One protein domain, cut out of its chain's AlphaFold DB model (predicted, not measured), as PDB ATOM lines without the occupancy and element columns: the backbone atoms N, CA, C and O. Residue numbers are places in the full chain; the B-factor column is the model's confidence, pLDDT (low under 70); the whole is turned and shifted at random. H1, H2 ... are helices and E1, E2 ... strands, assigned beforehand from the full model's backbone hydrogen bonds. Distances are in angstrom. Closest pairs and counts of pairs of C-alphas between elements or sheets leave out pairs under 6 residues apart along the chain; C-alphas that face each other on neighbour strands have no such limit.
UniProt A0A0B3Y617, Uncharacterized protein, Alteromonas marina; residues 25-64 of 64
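Overview. This is residues 25 to 64 of the 64 residues of an uncharacterized protein of Alteromonas marina (UniProt A0A0B3Y617). Two strands, E1 and E2, run side by side as a narrow parallel ribbon, and the chain between them swings out in one wide, open loop and back again. The short helix H1 sits on the far part of that loop, where residues 44 to 50 stick out from the ribbon. The 40 printed residues hold E1, H1 and E2 in that order, a right-handed strand-helix-strand unit of mixed class, with under half of the residues in named elements. The whole is flat and only just loose, close to compact, with a radius of gyration of the C-alphas of 11.1 A and spans of 29 by 22 by 11 A.

Arrangement. Begin with E1, residues 29 to 34, and set it beside E2, residues 57 to 62: they are parallel neighbours at 21 degrees. Look at C-alphas 29 and 57, which face each other at 4.7 A, and at 34 and 62, which face each other at 4.9 A. Across the pair, N 30 and O 57 are within hydrogen-bond range at 2.8 A, as are N 59 and O 30 at 2.9 A. Between the strands comes H1, residues 45 to 50; residues 44 to 50 stand free, with no C-alpha 8 or more apart along the chain within 10 A. Every O i to N i+4 pair in H1 is within hydrogen-bond range.

Along the chain. Find C-alpha 29 at (9.992, -25.052, 18.509); from there E1 runs 16.2 A to Ser 34. H1 begins at C-alpha 45, (14.709, -30.904, 0.996), and runs 9.1 A to Leu 50. E2 runs 17.0 A from Lys 57 to C-alpha 62 at (25.955, -25.923, 15.560).

Size, cuts and confidence. The two C-alphas farthest apart, those of Asp 27 and Asn 38, are 30.0 A apart. The printed part has no cut, and both links, E1 to H1 and H1 to E2, are short. The mean pLDDT of the printed part is 82.2, and residue 64, the chain's last, is under 70.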
ATOM      1  N   TYR A  25       2.187 -20.864  17.188       84.12
ATOM      2  CA  TYR A  25       3.572 -20.627  16.784       84.12
ATOM      3  C   TYR A  25       4.537 -20.584  17.980       84.12
ATOM      4  O   TYR A  25       5.591 -21.219  17.953       84.12
ATOM      5  N   ASP A  26       4.149 -19.882  19.050       87.12
ATOM      6  CA  ASP A  26       4.973 -19.697  20.252       87.12
ATOM      7  C   ASP A  26       5.039 -20.943  21.155       87.12
ATOM      8  O   ASP A  26       5.951 -21.063  21.974       87.12
ATOM      9  N   ASP A  27       4.116 -21.893  20.978       86.56
ATOM     10  CA  ASP A  27       4.046 -23.146  21.740       86.56
ATOM     11  C   ASP A  27       4.810 -24.298  21.055       86.56
ATOM     12  O   ASP A  27       4.800 -25.438  21.528       86.56
ATOM     13  N   CYS A  28       5.483 -24.017  19.934       85.00
ATOM     14  CA  CYS A  28       6.198 -24.996  19.126       85.00
ATOM     15  C   CYS A  28       7.595 -24.499  18.726       85.00
ATOM     16  O   CYS A  28       7.749 -23.416  18.168       85.00
ATOM     17  N   ASP A  29       8.619 -25.329  18.942       85.75
ATOM     18  CA  ASP A  29       9.992 -25.052  18.509       85.75
ATOM     19  C   ASP A  29      10.575 -26.260  17.771       85.75
ATOM     20  O   ASP A  29      10.571 -27.390  18.268       85.75
ATOM     21  N   ILE A  30      11.082 -26.013  16.565       83.94
ATOM     22  CA  ILE A  30      11.785 -26.986  15.737       83.94
ATOM     23  C   ILE A  30      13.275 -26.665  15.810       83.94
ATOM     24  O   ILE A  30      13.763 -25.700  15.216       83.94
ATOM     25  N   TYR A  31      14.012 -27.517  16.519       85.12
ATOM     26  CA  TYR A  31      15.457 -27.402  16.669       85.12
ATOM     27  C   TYR A  31      16.196 -28.132  15.539       85.12
ATOM     28  O   TYR A  31      16.027 -29.337  15.336       85.12
ATOM     29  N   VAL A  32      17.037 -27.398  14.810       83.56
ATOM     30  CA  VAL A  32      17.896 -27.905  13.736       83.56
ATOM     31  C   VAL A  32      19.352 -27.774  14.162       83.56
ATOM     32  O   VAL A  32      19.881 -26.670  14.287       83.56
ATOM     33  N   GLU A  33      20.017 -28.913  14.324       85.69
ATOM     34  CA  GLU A  33      21.425 -28.971  14.705       85.69
ATOM     35  C   GLU A  33      22.295 -29.491  13.561       85.69
ATOM     36  O   GLU A  33      22.064 -30.575  13.016       85.69
ATOM     37  N   SER A  34      23.333 -28.731  13.217       83.81
ATOM     38  CA  SER A  34      24.389 -29.202  12.324       83.81
ATOM     39  C   SER A  34      25.476 -29.908  13.122       83.81
ATOM     40  O   SER A  34      26.077 -29.318  14.013       83.81
ATOM     41  N   LYS A  35      25.819 -31.141  12.735       82.25
ATOM     42  CA  LYS A  35      26.972 -31.867  13.300       82.25
ATOM     43  C   LYS A  35      28.325 -31.246  12.943       82.25
ATOM     44  O   LYS A  35      29.335 -31.618  13.527       82.25
ATOM     45  N   ILE A  36      28.360 -30.366  11.944       80.31
ATOM     46  CA  ILE A  36      29.577 -29.711  11.465       80.31
ATOM     47  C   ILE A  36      29.517 -28.256  11.915       80.31
ATOM     48  O   ILE A  36      28.597 -27.538  11.528       80.31
ATOM     49  N   ALA A  37      30.501 -27.826  12.703       76.88
ATOM     50  CA  ALA A  37      30.551 -26.492  13.305       76.88
ATOM     51  C   ALA A  37      30.999 -25.366  12.350       76.88
ATOM     52  O   ALA A  37      31.202 -24.242  12.794       76.88
ATOM     53  N   ASN A  38      31.159 -25.652  11.052       75.12
ATOM     54  CA  ASN A  38      31.638 -24.700  10.051       75.12
ATOM     55  C   ASN A  38      30.786 -24.775   8.777       75.12
ATOM     56  O   ASN A  38      30.605 -25.860   8.221       75.12
ATOM     57  N   GLY A  39      30.347 -23.617   8.282       77.00
ATOM     58  CA  GLY A  39      29.616 -23.470   7.019       77.00
ATOM     59  C   GLY A  39      28.116 -23.220   7.187       77.00
ATOM     60  O   GLY A  39      27.633 -22.957   8.287       77.00
ATOM     61  N   ASP A  40      27.391 -23.283   6.071       79.88
ATOM     62  CA  ASP A  40      25.950 -23.033   6.029       79.88
ATOM     63  C   ASP A  40      25.156 -24.229   6.572       79.88
ATOM     64  O   ASP A  40      25.394 -25.383   6.203       79.88
ATOM     65  N   ILE A  41      24.158 -23.954   7.415       81.00
ATOM     66  CA  ILE A  41      23.209 -24.970   7.882       81.00
ATOM     67  C   ILE A  41      22.123 -25.133   6.817       81.00
ATOM     68  O   ILE A  41      21.221 -24.306   6.690       81.00
ATOM     69  N   ALA A  42      22.201 -26.219   6.050       80.25
ATOM     70  CA  ALA A  42      21.192 -26.563   5.058       80.25
ATOM     71  C   ALA A  42      20.189 -27.578   5.621       80.25
ATOM     72  O   ALA A  42      20.553 -28.677   6.042       80.25
ATOM     73  N   VAL A  43      18.902 -27.236   5.568       81.94
ATOM     74  CA  VAL A  43      17.822 -28.174   5.893       81.94
ATOM     75  C   VAL A  43      17.598 -29.121   4.706       81.94
ATOM     76  O   VAL A  43      17.406 -28.650   3.580       81.94
ATOM     77  N   PRO A  44      17.570 -30.454   4.913       83.88
ATOM     78  CA  PRO A  44      17.274 -31.402   3.845       83.88
ATOM     79  C   PRO A  44      15.946 -31.083   3.149       83.88
ATOM     80  O   PRO A  44      14.951 -30.774   3.804       83.88
ATOM     81  N   ARG A  45      15.898 -31.226   1.815       83.88
ATOM     82  CA  ARG A  45      14.709 -30.904   0.996       83.88
ATOM     83  C   ARG A  45      13.421 -31.532   1.532       83.88
ATOM     84  O   ARG A  45      12.364 -30.919   1.439       83.88
ATOM     85  N   VAL A  46      13.516 -32.749   2.063       80.12
ATOM     86  CA  VAL A  46      12.393 -33.480   2.654       80.12
ATOM     87  C   VAL A  46      11.833 -32.746   3.876       80.12
ATOM     88  O   VAL A  46      10.657 -32.406   3.879       80.12
ATOM     89  N   VAL A  47      12.677 -32.355   4.833       79.19
ATOM     90  CA  VAL A  47      12.275 -31.562   6.007       79.19
ATOM     91  C   VAL A  47      11.715 -30.203   5.580       79.19
ATOM     92  O   VAL A  47      10.692 -29.771   6.094       79.19
ATOM     93  N   ASN A  48      12.298 -29.572   4.557       82.56
ATOM     94  CA  ASN A  48      11.787 -28.304   4.034       82.56
ATOM     95  C   ASN A  48      10.374 -28.415   3.421       82.56
ATOM     96  O   ASN A  48       9.655 -27.426   3.357       82.56
ATOM     97  N   LYS A  49       9.942 -29.600   2.960       81.00
ATOM     98  CA  LYS A  49       8.540 -29.799   2.547       81.00
ATOM     99  C   LYS A  49       7.602 -29.776   3.751       81.00
ATOM    100  O   LYS A  49       6.542 -29.177   3.644       81.00
ATOM    101  N   LEU A  50       7.994 -30.398   4.864       81.12
ATOM    102  CA  LEU A  50       7.205 -30.407   6.096       81.12
ATOM    103  C   LEU A  50       7.045 -28.992   6.666       81.12
ATOM    104  O   LEU A  50       5.932 -28.580   6.973       81.12
ATOM    105  N   LEU A  51       8.138 -28.225   6.726       78.94
ATOM    106  CA  LEU A  51       8.144 -26.855   7.259       78.94
ATOM    107  C   LEU A  51       7.210 -25.887   6.513       78.94
ATOM    108  O   LEU A  51       6.907 -24.822   7.027       78.94
ATOM    109  N   LYS A  52       6.729 -26.233   5.312       76.75
ATOM    110  CA  LYS A  52       5.718 -25.428   4.605       76.75
ATOM    111  C   LYS A  52       4.318 -25.543   5.198       76.75
ATOM    112  O   LYS A  52       3.484 -24.690   4.915       76.75
ATOM    113  N   TYR A  53       4.051 -26.616   5.936       76.81
ATOM    114  CA  TYR A  53       2.739 -26.930   6.499       76.81
ATOM    115  C   TYR A  53       2.697 -26.770   8.022       76.81
ATOM    116  O   TYR A  53       1.612 -26.764   8.595       76.81
ATOM    117  N   ILE A  54       3.861 -26.629   8.662       82.38
ATOM    118  CA  ILE A  54       4.004 -26.445  10.104       82.38
ATOM    119  C   ILE A  54       4.495 -25.023  10.374       82.38
ATOM    120  O   ILE A  54       5.609 -24.673   9.989       82.38
ATOM    121  N   ASP A  55       3.676 -24.236  11.067       82.44
ATOM    122  CA  ASP A  55       4.007 -22.874  11.483       82.44
ATOM    123  C   ASP A  55       4.528 -22.872  12.928       82.44
ATOM    124  O   ASP A  55       3.774 -22.712  13.885       82.44
ATOM    125  N   CYS A  56       5.827 -23.130  13.082       86.31
ATOM    126  CA  CYS A  56       6.519 -23.178  14.370       86.31
ATOM    127  C   CYS A  56       7.788 -22.330  14.334       86.31
ATOM    128  O   CYS A  56       8.380 -22.104  13.271       86.31
ATOM    129  N   LYS A  57       8.277 -21.937  15.511       87.50
ATOM    130  CA  LYS A  57       9.605 -21.340  15.629       87.50
ATOM    131  C   LYS A  57      10.678 -22.318  15.137       87.50
ATOM    132  O   LYS A  57      10.616 -23.517  15.395       87.50
ATOM    133  N   LEU A  58      11.672 -21.792  14.425       87.12
ATOM    134  CA  LEU A  58      12.841 -22.540  13.969       87.12
ATOM    135  C   LEU A  58      14.081 -22.043  14.704       87.12
ATOM    136  O   LEU A  58      14.433 -20.865  14.610       87.12
ATOM    137  N   THR A  59      14.764 -22.951  15.391       87.62
ATOM    138  CA  THR A  59      16.002 -22.657  16.112       87.62
ATOM    139  C   THR A  59      17.152 -23.425  15.475       87.62
ATOM    140  O   THR A  59      17.132 -24.652  15.417       87.62
ATOM    141  N   PHE A  60      18.166 -22.705  14.997       86.94
ATOM    142  CA  PHE A  60      19.343 -23.290  14.354       86.94
ATOM    143  C   PHE A  60      20.548 -23.240  15.288       86.94
ATOM    144  O   PHE A  60      20.800 -22.219  15.929       86.94
ATOM    145  N   ALA A  61      21.316 -24.324  15.324       86.19
ATOM    146  CA  ALA A  61      22.533 -24.408  16.114       86.19
ATOM    147  C   ALA A  61      23.598 -25.279  15.442       86.19
ATOM    148  O   ALA A  61      23.316 -26.177  14.645       86.19
ATOM    149  N   PHE A  62      24.845 -25.020  15.815       85.38
ATOM    150  CA  PHE A  62      25.955 -25.923  15.560       85.38
ATOM    151  C   PHE A  62      26.126 -26.842  16.770       85.38
ATOM    152  O   PHE A  62      26.068 -26.375  17.910       85.38
ATOM    153  N   ALA A  63      26.341 -28.132  16.519       80.50
ATOM    154  CA  ALA A  63      26.715 -29.082  17.554       80.50
ATOM    155  C   ALA A  63      28.007 -28.597  18.230       80.50
ATOM    156  O   ALA A  63      28.942 -28.159  17.553       80.50
ATOM    157  N   LYS A  64      28.012 -28.639  19.565       65.88
ATOM    158  CA  LYS A  64      29.175 -28.302  20.393       65.88
ATOM    159  C   LYS A  64      30.285 -29.336  20.279       65.88
ATOM    160  O   LYS A  64      29.961 -30.540  20.178       65.88
TER     161      LYS A  64